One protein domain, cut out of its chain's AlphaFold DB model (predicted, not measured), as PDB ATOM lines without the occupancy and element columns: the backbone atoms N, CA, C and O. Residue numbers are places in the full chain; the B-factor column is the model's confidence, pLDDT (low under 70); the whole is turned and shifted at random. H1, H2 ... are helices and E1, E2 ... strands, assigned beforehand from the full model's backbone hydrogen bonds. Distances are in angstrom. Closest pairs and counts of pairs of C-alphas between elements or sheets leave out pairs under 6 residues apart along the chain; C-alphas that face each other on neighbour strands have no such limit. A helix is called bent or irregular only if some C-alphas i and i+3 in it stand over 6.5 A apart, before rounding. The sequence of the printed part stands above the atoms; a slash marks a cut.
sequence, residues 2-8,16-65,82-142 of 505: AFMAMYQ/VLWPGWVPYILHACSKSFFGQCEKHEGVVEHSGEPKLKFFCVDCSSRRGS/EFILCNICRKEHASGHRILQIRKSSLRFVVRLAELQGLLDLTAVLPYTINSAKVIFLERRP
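What this domain is: This is residues 2 to 8, 16 to 65 and 82 to 142 of the 505 residues of an uncharacterized protein of Chara braunii (UniProt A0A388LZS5). A two-strand ladder, E1 and E2, sits in the middle, and E2 runs on into a curled sheet of two hairpins, E3 with E4 and E5 with E6, like part of a barrel. H4 packs on the ladder, H2 and H3 meet nearly at right angles near it, H1 lies at the margin, and residues 32 to 53 form a long loop. The 118 printed residues have five named helices and six named strands, in the order H1 H2 E1 H3 H4 E2 E3 E4 H5 E5 E6; both sheets are antiparallel, the larger in the order E3, E4, E6, E5. The class is mixed, helices and strands, with under half of the residues in named elements; the whole is compact, with a radius of gyration of the C-alphas of 14.8 A and spans of 42 by 41 by 29 A.

How they stand to each other: H1, residues 2 to 5, is close to but not clearly touching H2, residues 21 to 31; their closest C-alphas, of Met 4 and Pro 23, are 7.6 A apart. H2 touches H3, residues 57 to 64, about perpendicular at 76 degrees, closest at the C-alphas of Trp 21 and Ser 61, 5.1 A. E1, residues 54 to 56, and E2, residues 99 to 101, are antiparallel neighbours, with N 55 and O 100 2.8 A apart. Residues 84 to 85 pair with residues 54 to 55, antiparallel. H4, residues 87 to 93, comes closest to E1 at the C-alphas of Arg 90 and Phe 54, 7.0 A. E2 runs on into E3, residues 103 to 105, at 27 degrees. E3 and E4, residues 108 to 112, form a hairpin, with N 103 and O 110 2.9 A apart. E4 and E6, residues 133 to 137, have N 136 and O 111 2.9 A apart; E6 forms a hairpin with E5, residues 128 to 130, with N 128 and O 135 2.8 A apart. H5, residues 113 to 116, is on this sheet but over none of its strands, at a height of 4.2 A, only just above the sheet's level. E4, H5 and E5 form a split strand-helix-strand unit, two strands running the same way with E6 between them; its crossover is right-handed. H2 only grazes the sheet, with residues 26 to 30. In H2 every O i to N i+4 pair is within hydrogen-bond range, in H3 2 of 4 and in H4 1 of 3, beside 3 of 4 O i to N i+3 pairs; H1 and H5 are too short for an O i to N i+4 pair.

Where its parts are: H1 begins at C-alpha 2, (69.934, 35.299, 122.914). H2 is 15.8 A long, H3 13.0 A and H4 10.3 A; H3 is irregular, but only just, with C-alphas 61 and 64 6.9 A apart. E4 is 13.1 A long, and E6, 12.7 A, ends at C-alpha 137, (81.044, 17.288, 130.288).

The domain as a whole: The C-alphas farthest apart, of Val 16 and His 46, are 44.3 A apart. Residues 9 to 15 and 66 to 81 are not printed; the C-alpha gaps are 15.7 A and 17.4 A. The links H2 to E1 and H5 to E5 are long. Mean pLDDT of the printed part is 74.4; 37 residues are under 70, among them 2 to 8, 41 to 50 and 61 to 65.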
ATOM      1  N   ALA A   2      68.704  34.527 123.171       31.97
ATOM      2  CA  ALA A   2      69.934  35.299 122.914       31.97
ATOM      3  C   ALA A   2      71.115  34.456 122.371       31.97
ATOM      4  O   ALA A   2      71.770  34.859 121.421       31.97
ATOM      5  N   PHE A   3      71.314  33.238 122.893       35.72
ATOM      6  CA  PHE A   3      72.409  32.346 122.477       35.72
ATOM      7  C   PHE A   3      72.298  31.820 121.029       35.72
ATOM      8  O   PHE A   3      73.311  31.575 120.390       35.72
ATOM      9  N   MET A   4      71.078  31.658 120.496       37.41
ATOM     10  CA  MET A   4      70.868  31.221 119.103       37.41
ATOM     11  C   MET A   4      70.832  32.392 118.118       37.41
ATOM     12  O   MET A   4      71.293  32.246 116.992       37.41
ATOM     13  N   ALA A   5      70.362  33.565 118.559       35.41
ATOM     14  CA  ALA A   5      70.371  34.786 117.751       35.41
ATOM     15  C   ALA A   5      71.801  35.262 117.413       35.41
ATOM     16  O   ALA A   5      72.034  35.805 116.336       35.41
ATOM     17  N   MET A   6      72.776  34.998 118.294       39.88
ATOM     18  CA  MET A   6      74.189  35.328 118.053       39.88
ATOM     19  C   MET A   6      74.899  34.390 117.064       39.88
ATOM     20  O   MET A   6      75.945  34.754 116.538       39.88
ATOM     21  N   TYR A   7      74.348  33.202 116.788       41.34
ATOM     22  CA  TYR A   7      74.948  32.236 115.857       41.34
ATOM     23  C   TYR A   7      74.426  32.398 114.417       41.34
ATOM     24  O   TYR A   7      75.124  32.073 113.464       41.34
ATOM     25  N   GLN A   8      73.216  32.941 114.237       37.59
ATOM     26  CA  GLN A   8      72.588  33.118 112.918       37.59
ATOM     27  C   GLN A   8      73.120  34.314 112.107       37.59
ATOM     28  O   GLN A   8      72.732  34.481 110.956       37.59
ATOM     29  N   VAL A  16      88.087  29.174 113.075       52.59
ATOM     30  CA  VAL A  16      87.656  28.856 114.462       52.59
ATOM     31  C   VAL A  16      86.129  28.663 114.540       52.59
ATOM     32  O   VAL A  16      85.453  29.143 115.454       52.59
ATOM     33  N   LEU A  17      85.528  28.009 113.543       62.72
ATOM     34  CA  LEU A  17      84.091  27.729 113.558       62.72
ATOM     35  C   LEU A  17      83.832  26.410 114.283       62.72
ATOM     36  O   LEU A  17      84.076  25.323 113.765       62.72
ATOM     37  N   TRP A  18      83.308  26.511 115.503       72.38
ATOM     38  CA  TRP A  18      82.692  25.371 116.172       72.38
ATOM     39  C   TRP A  18      81.652  24.729 115.247       72.38
ATOM     40  O   TRP A  18      80.861  25.474 114.658       72.38
ATOM     41  N   PRO A  19      81.603  23.387 115.142       80.38
ATOM     42  CA  PRO A  19      80.626  22.720 114.296       80.38
ATOM     43  C   PRO A  19      79.202  23.185 114.609       80.38
ATOM     44  O   PRO A  19      78.832  23.304 115.781       80.38
ATOM     45  N   GLY A  20      78.399  23.391 113.562       74.50
ATOM     46  CA  GLY A  20      77.043  23.941 113.658       74.50
ATOM     47  C   GLY A  20      76.154  23.244 114.684       74.50
ATOM     48  O   GLY A  20      75.342  23.901 115.319       74.50
ATOM     49  N   TRP A  21      76.355  21.945 114.918       83.06
ATOM     50  CA  TRP A  21      75.607  21.137 115.883       83.06
ATOM     51  C   TRP A  21      75.920  21.420 117.366       83.06
ATOM     52  O   TRP A  21      75.079  21.139 118.225       83.06
ATOM     53  N   VAL A  22      77.099  21.963 117.700       83.62
ATOM     54  CA  VAL A  22      77.558  22.116 119.098       83.62
ATOM     55  C   VAL A  22      76.680  23.091 119.906       83.62
ATOM     56  O   VAL A  22      76.270  22.753 121.021       83.62
ATOM     57  N   PRO A  23      76.287  24.267 119.384       80.19
ATOM     58  CA  PRO A  23      75.302  25.113 120.058       80.19
ATOM     59  C   PRO A  23      73.941  24.427 120.256       80.19
ATOM     60  O   PRO A  23      73.296  24.624 121.291       80.19
ATOM     61  N   TYR A  24      73.499  23.592 119.305       79.81
ATOM     62  CA  TYR A  24      72.213  22.891 119.402       79.81
ATOM     63  C   TYR A  24      72.216  21.824 120.498       79.81
ATOM     64  O   TYR A  24      71.254  21.766 121.265       79.81
ATOM     65  N   ILE A  25      73.284  21.026 120.628       82.88
ATOM     66  CA  ILE A  25      73.373  20.019 121.699       82.88
ATOM     67  C   ILE A  25      73.418  20.679 123.085       82.88
ATOM     68  O   ILE A  25      72.737  20.221 124.000       82.88
ATOM     69  N   LEU A  26      74.134  21.800 123.238       83.19
ATOM     70  CA  LEU A  26      74.204  22.536 124.505       83.19
ATOM     71  C   LEU A  26      72.852  23.157 124.874       83.19
ATOM     72  O   LEU A  26      72.397  23.047 126.014       83.19
ATOM     73  N   HIS A  27      72.156  23.745 123.899       78.62
ATOM     74  CA  HIS A  27      70.805  24.271 124.104       78.62
ATOM     75  C   HIS A  27      69.806  23.166 124.465       78.62
ATOM     76  O   HIS A  27      68.978  23.349 125.362       78.62
ATOM     77  N   ALA A  28      69.908  22.002 123.821       75.19
ATOM     78  CA  ALA A  28      69.078  20.835 124.109       75.19
ATOM     79  C   ALA A  28      69.280  20.314 125.537       75.19
ATOM     80  O   ALA A  28      68.305  20.045 126.247       75.19
ATOM     81  N   CYS A  29      70.536  20.246 125.985       77.81
ATOM     82  CA  CYS A  29      70.893  19.934 127.363       77.81
ATOM     83  C   CYS A  29      70.295  20.949 128.354       77.81
ATOM     84  O   CYS A  29      69.685  20.541 129.343       77.81
ATOM     85  N   SER A  30      70.328  22.248 128.033       70.44
ATOM     86  CA  SER A  30      69.852  23.310 128.933       70.44
ATOM     87  C   SER A  30      68.332  23.335 129.176       70.44
ATOM     88  O   SER A  30      67.884  23.815 130.219       70.44
ATOM     89  N   LYS A  31      67.520  22.848 128.225       65.31
ATOM     90  CA  LYS A  31      66.048  22.898 128.301       65.31
ATOM     91  C   LYS A  31      65.441  21.647 128.939       65.31
ATOM     92  O   LYS A  31      64.791  21.753 129.976       65.31
ATOM     93  N   SER A  32      65.629  20.486 128.310       62.69
ATOM     94  CA  SER A  32      65.142  19.176 128.774       62.69
ATOM     95  C   SER A  32      65.477  18.096 127.737       62.69
ATOM     96  O   SER A  32      64.667  17.795 126.866       62.69
ATOM     97  N   PHE A  33      66.666  17.500 127.813       67.00
ATOM     98  CA  PHE A  33      67.077  16.472 126.845       67.00
ATOM     99  C   PHE A  33      66.426  15.095 127.087       67.00
ATOM    100  O   PHE A  33      66.158  14.350 126.151       67.00
ATOM    101  N   PHE A  34      66.165  14.739 128.350       65.75
ATOM    102  CA  PHE A  34      65.538  13.462 128.705       65.75
ATOM    103  C   PHE A  34      64.022  13.641 128.831       65.75
ATOM    104  O   PHE A  34      63.541  14.145 129.847       65.75
ATOM    105  N   GLY A  35      63.290  13.200 127.811       68.69
ATOM    106  CA  GLY A  35      61.828  13.159 127.758       68.69
ATOM    107  C   GLY A  35      61.318  11.841 127.169       68.69
ATOM    108  O   GLY A  35      62.114  10.978 126.780       68.69
ATOM    109  N   GLN A  36      59.996  11.677 127.134       68.44
ATOM    110  CA  GLN A  36      59.359  10.638 126.323       68.44
ATOM    111  C   GLN A  36      59.422  11.049 124.849       68.44
ATOM    112  O   GLN A  36      59.433  12.235 124.525       68.44
ATOM    113  N   CYS A  37      59.532  10.064 123.966       72.56
ATOM    114  CA  CYS A  37      59.462  10.304 122.535       72.56
ATOM    115  C   CYS A  37      58.000  10.484 122.120       72.56
ATOM    116  O   CYS A  37      57.237   9.531 122.211       72.56
ATOM    117  N   GLU A  38      57.637  11.670 121.629       70.62
ATOM    118  CA  GLU A  38      56.275  11.952 121.143       70.62
ATOM    119  C   GLU A  38      55.903  11.066 119.939       70.62
ATOM    120  O   GLU A  38      54.771  10.609 119.841       70.62
ATOM    121  N   LYS A  39      56.874  10.718 119.075       69.50
ATOM    122  CA  LYS A  39      56.661   9.802 117.932       69.50
ATOM    123  C   LYS A  39      56.351   8.358 118.351       69.50
ATOM    124  O   LYS A  39      55.800   7.601 117.566       69.50
ATOM    125  N   HIS A  40      56.721   7.969 119.571       70.69
ATOM    126  CA  HIS A  40      56.597   6.593 120.059       70.69
ATOM    127  C   HIS A  40      55.876   6.525 121.411       70.69
ATOM    128  O   HIS A  40      56.158   5.652 122.238       70.69
ATOM    129  N   GLU A  41      54.960   7.462 121.660       65.06
ATOM    130  CA  GLU A  41      54.127   7.457 122.858       65.06
ATOM    131  C   GLU A  41      53.236   6.200 122.866       65.06
ATOM    132  O   GLU A  41      52.537   5.907 121.902       65.06
ATOM    133  N   GLY A  42      53.299   5.411 123.945       61.81
ATOM    134  CA  GLY A  42      52.536   4.163 124.083       61.81
ATOM    135  C   GLY A  42      53.206   2.901 123.522       61.81
ATOM    136  O   GLY A  42      52.701   1.804 123.756       61.81
ATOM    137  N   VAL A  43      54.363   3.011 122.858       67.25
ATOM    138  CA  VAL A  43      55.146   1.843 122.424       67.25
ATOM    139  C   VAL A  43      56.011   1.354 123.587       67.25
ATOM    140  O   VAL A  43      56.870   2.083 124.082       67.25
ATOM    141  N   VAL A  44      55.806   0.115 124.035       62.34
ATOM    142  CA  VAL A  44      56.621  -0.513 125.087       62.34
ATOM    143  C   VAL A  44      57.538  -1.550 124.441       62.34
ATOM    144  O   VAL A  44      57.093  -2.628 124.066       62.34
ATOM    145  N   GLU A  45      58.829  -1.231 124.303       62.41
ATOM    146  CA  GLU A  45      59.848  -2.236 123.966       62.41
ATOM    147  C   GLU A  45      60.222  -3.047 125.226       62.41
ATOM    148  O   GLU A  45      59.990  -2.617 126.356       62.41
ATOM    149  N   HIS A  46      60.917  -4.179 125.057       54.69
ATOM    150  CA  HIS A  46      61.476  -4.973 126.168       54.69
ATOM    151  C   HIS A  46      62.368  -4.166 127.139       54.69
ATOM    152  O   HIS A  46      62.584  -4.580 128.274       54.69
ATOM    153  N   SER A  47      62.875  -3.002 126.710       56.91
ATOM    154  CA  SER A  47      63.685  -2.083 127.527       56.91
ATOM    155  C   SER A  47      62.884  -0.967 128.228       56.91
ATOM    156  O   SER A  47      63.471  -0.099 128.884       56.91
ATOM    157  N   GLY A  48      61.550  -1.001 128.125       59.88
ATOM    158  CA  GLY A  48      60.619   0.000 128.646       59.88
ATOM    159  C   GLY A  48      60.263   1.091 127.631       59.88
ATOM    160  O   GLY A  48      60.581   0.996 126.448       59.88
ATOM    161  N   GLU A  49      59.593   2.146 128.104       59.03
ATOM    162  CA  GLU A  49      59.180   3.275 127.258       59.03
ATOM    163  C   GLU A  49      60.383   3.964 126.573       59.03
ATOM    164  O   GLU A  49      61.405   4.236 127.230       59.03
ATOM    165  N   PRO A  50      60.272   4.315 125.277       65.31
ATOM    166  CA  PRO A  50      61.342   4.921 124.498       65.31
ATOM    167  C   PRO A  50      61.640   6.339 124.993       65.31
ATOM    168  O   PRO A  50      60.960   7.318 124.680       65.31
ATOM    169  N   LYS A  51      62.719   6.455 125.767       75.62
ATOM    170  CA  LYS A  51      63.234   7.735 126.266       75.62
ATOM    171  C   LYS A  51      64.239   8.341 125.297       75.62
ATOM    172  O   LYS A  51      65.080   7.632 124.740       75.62
ATOM    173  N   LEU A  52      64.190   9.662 125.175       79.56
ATOM    174  CA  LEU A  52      65.174  10.464 124.457       79.56
ATOM    175  C   LEU A  52      66.545  10.345 125.135       79.56
ATOM    176  O   LEU A  52      66.683  10.625 126.328       79.56
ATOM    177  N   LYS A  53      67.543   9.852 124.397       84.62
ATOM    178  CA  LYS A  53      68.907   9.585 124.908       84.62
ATOM    179  C   LYS A  53      70.007   9.856 123.880       84.62
ATOM    180  O   LYS A  53      71.185   9.840 124.232       84.62
ATOM    181  N   PHE A  54      69.636  10.074 122.628       85.69
ATOM    182  CA  PHE A  54      70.559  10.160 121.507       85.69
ATOM    183  C   PHE A  54      70.425  11.518 120.821       85.69
ATOM    184  O   PHE A  54      69.364  12.129 120.871       85.69
ATOM    185  N   PHE A  55      71.497  12.006 120.208       85.44
ATOM    186  CA  PHE A  55      71.534  13.273 119.488       85.44
ATOM    187  C   PHE A  55      72.125  13.056 118.097       85.44
ATOM    188  O   PHE A  55      73.216  12.504 117.978       85.44
ATOM    189  N   CYS A  56      71.427  13.489 117.054       85.31
ATOM    190  CA  CYS A  56      71.882  13.393 115.675       85.31
ATOM    191  C   CYS A  56      72.700  14.626 115.277       85.31
ATOM    192  O   CYS A  56      72.192  15.751 115.230       85.31
ATOM    193  N   VAL A  57      73.971  14.406 114.953       83.38
ATOM    194  CA  VAL A  57      74.923  15.454 114.566       83.38
ATOM    195  C   VAL A  57      74.637  15.971 113.159       83.38
ATOM    196  O   VAL A  57      74.691  17.174 112.908       83.38
ATOM    197  N   ASP A  58      74.281  15.080 112.240       81.25
ATOM    198  CA  ASP A  58      74.116  15.459 110.838       81.25
ATOM    199  C   ASP A  58      72.770  16.152 110.592       81.25
ATOM    200  O   ASP A  58      72.733  17.166 109.896       81.25
ATOM    201  N   CYS A  59      71.684  15.711 111.239       75.50
ATOM    202  CA  CYS A  59      70.394  16.415 111.169       75.50
ATOM    203  C   CYS A  59      70.463  17.811 111.806       75.50
ATOM    204  O   CYS A  59      69.843  18.750 111.309       75.50
ATOM    205  N   SER A  60      71.237  17.981 112.884       75.31
ATOM    206  CA  SER A  60      71.415  19.300 113.511       75.31
ATOM    207  C   SER A  60      72.324  20.233 112.705       75.31
ATOM    208  O   SER A  60      72.177  21.448 112.809       75.31
ATOM    209  N   SER A  61      73.214  19.693 111.866       69.50
ATOM    210  CA  SER A  61      74.124  20.485 111.025       69.50
ATOM    211  C   SER A  61      73.491  20.959 109.703       69.50
ATOM    212  O   SER A  61      73.915  21.978 109.165       69.50
ATOM    213  N   ARG A  62      72.459  20.276 109.178       63.97
ATOM    214  CA  ARG A  62      71.846  20.567 107.859       63.97
ATOM    215  C   ARG A  62      70.873  21.751 107.806       63.97
ATOM    216  O   ARG A  62      70.503  22.170 106.717       63.97
ATOM    217  N   ARG A  63      70.486  22.363 108.932       57.19
ATOM    218  CA  ARG A  63      69.564  23.528 108.942       57.19
ATOM    219  C   ARG A  63      70.150  24.827 108.343       57.19
ATOM    220  O   ARG A  63      69.484  25.858 108.383       57.19
ATOM    221  N   GLY A  64      71.372  24.794 107.807       42.59
ATOM    222  CA  GLY A  64      72.134  25.974 107.391       42.59
ATOM    223  C   GLY A  64      72.082  26.387 105.914       42.59
ATOM    224  O   GLY A  64      72.534  27.490 105.628       42.59
ATOM    225  N   SER A  65      71.560  25.593 104.965       40.88
ATOM    226  CA  SER A  65      71.580  25.987 103.541       40.88
ATOM    227  C   SER A  65      70.212  25.838 102.855       40.88
ATOM    228  O   SER A  65      69.521  24.827 102.966       40.88
ATOM    229  N   GLU A  82      63.731  17.962 116.509       60.56
ATOM    230  CA  GLU A  82      63.962  16.585 116.025       60.56
ATOM    231  C   GLU A  82      65.394  16.062 115.876       60.56
ATOM    232  O   GLU A  82      65.612  15.009 115.288       60.56
ATOM    233  N   PHE A  83      66.403  16.718 116.436       70.62
ATOM    234  CA  PHE A  83      67.740  16.109 116.479       70.62
ATOM    235  C   PHE A  83      67.942  15.223 117.720       70.62
ATOM    236  O   PHE A  83      68.997  14.606 117.852       70.62
ATOM    237  N   ILE A  84      66.977  15.157 118.645       78.19
ATOM    238  CA  ILE A  84      67.030  14.280 119.820       78.19
ATOM    239  C   ILE A  84      66.248  13.001 119.518       78.19
ATOM    240  O   ILE A  84      65.057  13.044 119.231       78.19
ATOM    241  N   LEU A  85      66.911  11.854 119.617       82.06
ATOM    242  CA  LEU A  85      66.373  10.560 119.220       82.06
ATOM    243  C   LEU A  85      66.158   9.648 120.439       82.06
ATOM    244  O   LEU A  85      66.917   9.659 121.422       82.06
ATOM    245  N   CYS A  86      65.115   8.821 120.366       83.69
ATOM    246  CA  CYS A  86      64.930   7.672 121.249       83.69
ATOM    247  C   CYS A  86      65.635   6.429 120.679       83.69
ATOM    248  O   CYS A  86      66.276   6.489 119.631       83.69
ATOM    249  N   ASN A  87      65.530   5.289 121.366       81.88
ATOM    250  CA  ASN A  87      66.157   4.044 120.912       81.88
ATOM    251  C   ASN A  87      65.602   3.528 119.569       81.88
ATOM    252  O   ASN A  87      66.323   2.848 118.848       81.88
ATOM    253  N   ILE A  88      64.356   3.877 119.233       79.50
ATOM    254  CA  ILE A  88      63.693   3.486 117.983       79.50
ATOM    255  C   ILE A  88      64.105   4.438 116.855       79.50
ATOM    256  O   ILE A  88      64.730   3.993 115.899       79.50
ATOM    257  N   CYS A  89      63.917   5.756 117.027       77.75
ATOM    258  CA  CYS A  89      64.347   6.765 116.043       77.75
ATOM    259  C   CYS A  89      65.847   6.674 115.712       77.75
ATOM    260  O   CYS A  89      66.271   6.997 114.605       77.75
ATOM    261  N   ARG A  90      66.676   6.228 116.668       81.69
ATOM    262  CA  ARG A  90      68.099   5.972 116.425       81.69
ATOM    263  C   ARG A  90      68.318   4.927 115.331       81.69
ATOM    264  O   ARG A  90      69.258   5.096 114.566       81.69
ATOM    265  N   LYS A  91      67.524   3.852 115.290       79.31
ATOM    266  CA  LYS A  91      67.693   2.753 114.324       79.31
ATOM    267  C   LYS A  91      67.465   3.251 112.895       79.31
ATOM    268  O   LYS A  91      68.261   2.940 112.023       79.31
ATOM    269  N   GLU A  92      66.464   4.102 112.698       73.81
ATOM    270  CA  GLU A  92      66.168   4.738 111.405       73.81
ATOM    271  C   GLU A  92      67.288   5.682 110.949       73.81
ATOM    272  O   GLU A  92      67.589   5.770 109.767       73.81
ATOM    273  N   HIS A  93      67.948   6.355 111.896       72.94
ATOM    274  CA  HIS A  93      69.058   7.270 111.618       72.94
ATOM    275  C   HIS A  93      70.427   6.567 111.551       72.94
ATOM    276  O   HIS A  93      71.428   7.189 111.194       72.94
ATOM    277  N   ALA A  94      70.505   5.283 111.910       69.44
ATOM    278  CA  ALA A  94      71.766   4.545 111.969       69.44
ATOM    279  C   ALA A  94      72.356   4.247 110.579       69.44
ATOM    280  O   ALA A  94      73.541   3.942 110.486       69.44
ATOM    281  N   SER A  95      71.561   4.364 109.511       70.12
ATOM    282  CA  SER A  95      71.927   4.040 108.124       70.12
ATOM    283  C   SER A  95      72.793   5.092 107.415       70.12
ATOM    284  O   SER A  95      73.059   4.966 106.224       70.12
ATOM    285  N   GLY A  96      73.273   6.116 108.126       72.50
ATOM    286  CA  GLY A  96      74.168   7.114 107.531       72.50
ATOM    287  C   GLY A  96      74.428   8.360 108.371       72.50
ATOM    288  O   GLY A  96      75.204   9.210 107.943       72.50
ATOM    289  N   HIS A  97      73.797   8.507 109.544       83.56
ATOM    290  CA  HIS A  97      74.006   9.667 110.410       83.56
ATOM    291  C   HIS A  97      74.877   9.344 111.626       83.56
ATOM    292  O   HIS A  97      74.790   8.281 112.244       83.56
ATOM    293  N   ARG A  98      75.696  10.317 112.022       85.12
ATOM    294  CA  ARG A  98      76.511  10.302 113.236       85.12
ATOM    295  C   ARG A  98      75.633  10.662 114.429       85.12
ATOM    296  O   ARG A  98      75.036  11.741 114.492       85.12
ATOM    297  N   ILE A  99      75.560   9.744 115.389       86.69
ATOM    298  CA  ILE A  99      74.669   9.840 116.547       86.69
ATOM    299  C   ILE A  99      75.492   9.791 117.835       86.69
ATOM    300  O   ILE A  99      76.255   8.855 118.060       86.69
ATOM    301  N   LEU A 100      75.285  10.774 118.707       88.12
ATOM    302  CA  LEU A 100      75.883  10.868 120.036       88.12
ATOM    303  C   LEU A 100      74.942  10.306 121.099       88.12
ATOM    304  O   LEU A 100      73.764  10.665 121.139       88.12
ATOM    305  N   GLN A 101      75.450   9.483 122.015       88.69
ATOM    306  CA  GLN A 101      74.689   9.044 123.180       88.69
ATOM    307  C   GLN A 101      74.963   9.956 124.379       88.69
ATOM    308  O   GLN A 101      76.030   9.912 125.003       88.69
ATOM    309  N   ILE A 102      73.947  10.718 124.783       86.88
ATOM    310  CA  ILE A 102      74.046  11.581 125.957       86.88
ATOM    311  C   ILE A 102      73.659  10.797 127.206       86.88
ATOM    312  O   ILE A 102      72.608  10.157 127.296       86.88
ATOM    313  N   ARG A 103      74.531  10.857 128.210       86.62
ATOM    314  CA  ARG A 103      74.360  10.202 129.506       86.62
ATOM    315  C   ARG A 103      74.228  11.255 130.600       86.62
ATOM    316  O   ARG A 103      74.675  12.390 130.451       86.62
ATOM    317  N   LYS A 104      73.608  10.873 131.715       80.06
ATOM    318  CA  LYS A 104      73.467  11.729 132.897       80.06
ATOM    319  C   LYS A 104      74.387  11.217 133.998       80.06
ATOM    320  O   LYS A 104      74.201  10.098 134.463       80.06
ATOM    321  N   SER A 105      75.348  12.032 134.419       69.06
ATOM    322  CA  SER A 105      76.217  11.754 135.566       69.06
ATOM    323  C   SER A 105      76.124  12.905 136.560       69.06
ATOM    324  O   SER A 105      76.305  14.061 136.179       69.06
ATOM    325  N   SER A 106      75.765  12.614 137.814       65.94
ATOM    326  CA  SER A 106      75.602  13.610 138.890       65.94
ATOM    327  C   SER A 106      74.821  14.861 138.458       65.94
ATOM    328  O   SER A 106      75.265  15.992 138.636       65.94
ATOM    329  N   LEU A 107      73.651  14.637 137.846       66.00
ATOM    330  CA  LEU A 107      72.742  15.660 137.306       66.00
ATOM    331  C   LEU A 107      73.243  16.445 136.083       66.00
ATOM    332  O   LEU A 107      72.515  17.322 135.630       66.00
ATOM    333  N   ARG A 108      74.405  16.114 135.511       79.62
ATOM    334  CA  ARG A 108      74.967  16.780 134.326       79.62
ATOM    335  C   ARG A 108      75.058  15.873 133.116       79.62
ATOM    336  O   ARG A 108      75.156  14.651 133.244       79.62
ATOM    337  N   PHE A 109      75.018  16.493 131.943       85.62
ATOM    338  CA  PHE A 109      75.124  15.801 130.670       85.62
ATOM    339  C   PHE A 109      76.581  15.511 130.329       85.62
ATOM    340  O   PHE A 109      77.435  16.403 130.337       85.62
ATOM    341  N   VAL A 110      76.843  14.240 130.044       87.12
ATOM    342  CA  VAL A 110      78.160  13.730 129.677       87.12
ATOM    343  C   VAL A 110      78.059  12.872 128.428       87.12
ATOM    344  O   VAL A 110      77.070  12.167 128.216       87.12
ATOM    345  N   VAL A 111      79.115  12.896 127.629       89.81
ATOM    346  CA  VAL A 111      79.280  12.032 126.457       89.81
ATOM    347  C   VAL A 111      80.614  11.307 126.597       89.81
ATOM    348  O   VAL A 111      81.552  11.829 127.205       89.81
ATOM    349  N   ARG A 112      80.696  10.065 126.110       90.75
ATOM    350  CA  ARG A 112      81.955   9.311 126.144       90.75
ATOM    351  C   ARG A 112      82.972   9.964 125.222       90.75
ATOM    352  O   ARG A 112      82.630  10.410 124.134       90.75
ATOM    353  N   LEU A 113      84.226   9.959 125.658       87.88
ATOM    354  CA  LEU A 113      85.331  10.545 124.910       87.88
ATOM    355  C   LEU A 113      85.452   9.922 123.508       87.88
ATOM    356  O   LEU A 113      85.518  10.659 122.532       87.88
ATOM    357  N   ALA A 114      85.343   8.594 123.406       87.31
ATOM    358  CA  ALA A 114      85.399   7.865 122.135       87.31
ATOM    359  C   ALA A 114      84.319   8.291 121.120       87.31
ATOM    360  O   ALA A 114      84.564   8.270 119.921       87.31
ATOM    361  N   GLU A 115      83.133   8.705 121.586       86.38
ATOM    362  CA  GLU A 115      82.046   9.158 120.704       86.38
ATOM    363  C   GLU A 115      82.280  10.593 120.195       86.38
ATOM    364  O   GLU A 115      81.799  10.952 119.126       86.38
ATOM    365  N   LEU A 116      83.017  11.423 120.945       85.69
ATOM    366  CA  LEU A 116      83.279  12.826 120.599       85.69
ATOM    367  C   LEU A 116      84.603  13.051 119.862       85.69
ATOM    368  O   LEU A 116      84.701  14.013 119.105       85.69
ATOM    369  N   GLN A 117      85.607  12.199 120.078       84.44
ATOM    370  CA  GLN A 117      86.951  12.363 119.506       84.44
ATOM    371  C   GLN A 117      86.954  12.440 117.972       84.44
ATOM    372  O   GLN A 117      87.773  13.157 117.413       84.44
ATOM    373  N   GLY A 118      86.024  11.758 117.294       82.38
ATOM    374  CA  GLY A 118      85.884  11.814 115.832       82.38
ATOM    375  C   GLY A 118      85.034  12.977 115.299       82.38
ATOM    376  O   GLY A 118      84.816  13.066 114.095       82.38
ATOM    377  N   LEU A 119      84.497  13.835 116.173       81.56
ATOM    378  CA  LEU A 119      83.526  14.879 115.808       81.56
ATOM    379  C   LEU A 119      83.962  16.296 116.179       81.56
ATOM    380  O   LEU A 119      83.417  17.259 115.639       81.56
ATOM    381  N   LEU A 120      84.869  16.433 117.143       83.88
ATOM    382  CA  LEU A 120      85.270  17.717 117.695       83.88
ATOM    383  C   LEU A 120      86.711  17.654 118.203       83.88
ATOM    384  O   LEU A 120      87.104  16.672 118.831       83.88
ATOM    385  N   ASP A 121      87.460  18.742 118.022       82.81
ATOM    386  CA  ASP A 121      88.741  18.909 118.699       82.81
ATOM    387  C   ASP A 121      88.538  19.086 120.217       82.81
ATOM    388  O   ASP A 121      88.043  20.108 120.708       82.81
ATOM    389  N   LEU A 122      88.962  18.079 120.976       84.69
ATOM    390  CA  LEU A 122      88.905  18.052 122.437       84.69
ATOM    391  C   LEU A 122      90.235  18.438 123.090       84.69
ATOM    392  O   LEU A 122      90.363  18.327 124.311       84.69
ATOM    393  N   THR A 123      91.206  18.927 122.313       83.19
ATOM    394  CA  THR A 123      92.483  19.413 122.840       83.19
ATOM    395  C   THR A 123      92.229  20.456 123.928       83.19
ATOM    396  O   THR A 123      91.358  21.323 123.789       83.19
ATOM    397  N   ALA A 124      92.949  20.324 125.044       83.56
ATOM    398  CA  ALA A 124      92.824  21.137 126.253       83.56
ATOM    399  C   ALA A 124      91.490  21.037 127.035       83.56
ATOM    400  O   ALA A 124      91.317  21.765 128.017       83.56
ATOM    401  N   VAL A 125      90.561  20.137 126.679       87.50
ATOM    402  CA  VAL A 125      89.377  19.819 127.504       87.50
ATOM    403  C   VAL A 125      89.685  18.635 128.416       87.50
ATOM    404  O   VAL A 125      90.125  17.591 127.948       87.50
ATOM    405  N   LEU A 126      89.422  18.773 129.716       88.38
ATOM    406  CA  LEU A 126      89.678  17.736 130.717       88.38
ATOM    407  C   LEU A 126      88.720  16.531 130.560       88.38
ATOM    408  O   LEU A 126      87.514  16.688 130.788       88.38
ATOM    409  N   PRO A 127      89.218  15.316 130.243       89.25
ATOM    410  CA  PRO A 127      88.432  14.094 130.320       89.25
ATOM    411  C   PRO A 127      88.319  13.613 131.767       89.25
ATOM    412  O   PRO A 127      89.300  13.523 132.503       89.25
ATOM    413  N   TYR A 128      87.115  13.223 132.164       87.62
ATOM    414  CA  TYR A 128      86.838  12.660 133.479       87.62
ATOM    415  C   TYR A 128      86.702  11.147 133.385       87.62
ATOM    416  O   TYR A 128      86.129  10.627 132.432       87.62
ATOM    417  N   THR A 129      87.191  10.430 134.393       87.31
ATOM    418  CA  THR A 129      86.962   8.988 134.511       87.31
ATOM    419  C   THR A 129      85.749   8.770 135.412       87.31
ATOM    420  O   THR A 129      85.806   9.081 136.598       87.31
ATOM    421  N   ILE A 130      84.638   8.277 134.861       84.12
ATOM    422  CA  ILE A 130      83.418   7.950 135.616       84.12
ATOM    423  C   ILE A 130      83.016   6.522 135.261       84.12
ATOM    424  O   ILE A 130      82.864   6.214 134.080       84.12
ATOM    425  N   ASN A 131      82.834   5.660 136.268       84.19
ATOM    426  CA  ASN A 131      82.538   4.232 136.082       84.19
ATOM    427  C   ASN A 131      83.519   3.567 135.098       84.19
ATOM    428  O   ASN A 131      83.105   2.936 134.128       84.19
ATOM    429  N   SER A 132      84.818   3.814 135.298       84.38
ATOM    430  CA  SER A 132      85.919   3.321 134.454       84.38
ATOM    431  C   SER A 132      85.873   3.748 132.975       84.38
ATOM    432  O   SER A 132      86.673   3.272 132.176       84.38
ATOM    433  N   ALA A 133      84.995   4.682 132.593       86.56
ATOM    434  CA  ALA A 133      84.918   5.235 131.243       86.56
ATOM    435  C   ALA A 133      85.397   6.692 131.206       86.56
ATOM    436  O   ALA A 133      85.069   7.491 132.087       86.56
ATOM    437  N   LYS A 134      86.134   7.061 130.150       90.00
ATOM    438  CA  LYS A 134      86.496   8.458 129.873       90.00
ATOM    439  C   LYS A 134      85.293   9.202 129.294       90.00
ATOM    440  O   LYS A 134      84.738   8.803 128.266       90.00
ATOM    441  N   VAL A 135      84.888  10.284 129.948       90.12
ATOM    442  CA  VAL A 135      83.734  11.108 129.580       90.12
ATOM    443  C   VAL A 135      84.079  12.592 129.604       90.12
ATOM    444  O   VAL A 135      84.932  13.037 130.368       90.12
ATOM    445  N   ILE A 136      83.378  13.365 128.784       90.31
ATOM    446  CA  ILE A 136      83.491  14.821 128.698       90.31
ATOM    447  C   ILE A 136      82.161  15.439 129.128       90.31
ATOM    448  O   ILE A 136      81.090  14.960 128.742       90.31
ATOM    449  N   PHE A 137      82.224  16.501 129.932       90.00
ATOM    450  CA  PHE A 137      81.044  17.288 130.288       90.00
ATOM    451  C   PHE A 137      80.695  18.264 129.167       90.00
ATOM    452  O   PHE A 137      81.558  18.996 128.676       90.00
ATOM    453  N   LEU A 138      79.411  18.298 128.810       88.19
ATOM    454  CA  LEU A 138      78.897  19.258 127.837       88.19
ATOM    455  C   LEU A 138      78.776  20.653 128.469       88.19
ATOM    456  O   LEU A 138      79.298  21.618 127.923       88.19
ATOM    457  N   GLU A 139      78.171  20.735 129.655       84.75
ATOM    458  CA  GLU A 139      77.833  21.998 130.329       84.75
ATOM    459  C   GLU A 139      78.878  22.468 131.356       84.75
ATOM    460  O   GLU A 139      79.544  21.664 132.025       84.75
ATOM    461  N   ARG A 140      78.911  23.787 131.588       81.88
ATOM    462  CA  ARG A 140      79.679  24.458 132.644       81.88
ATOM    463  C   ARG A 140      79.329  23.912 134.011       81.88
ATOM    464  O   ARG A 140      78.175  23.957 134.442       81.88
ATOM    465  N   ARG A 141      80.335  23.476 134.764       77.25
ATOM    466  CA  ARG A 141      80.139  23.026 136.144       77.25
ATOM    467  C   ARG A 141      80.209  24.220 137.112       77.25
ATOM    468  O   ARG A 141      81.251  24.869 137.146       77.25
ATOM    469  N   PRO A 142      79.158  24.503 137.907       60.69
ATOM    470  CA  PRO A 142      79.186  25.527 138.941       60.69
ATOM    471  C   PRO A 142      80.233  25.153 139.989       60.69
ATOM    472  O   PRO A 142      80.443  23.975 140.290       60.69
TER     473      PRO A 142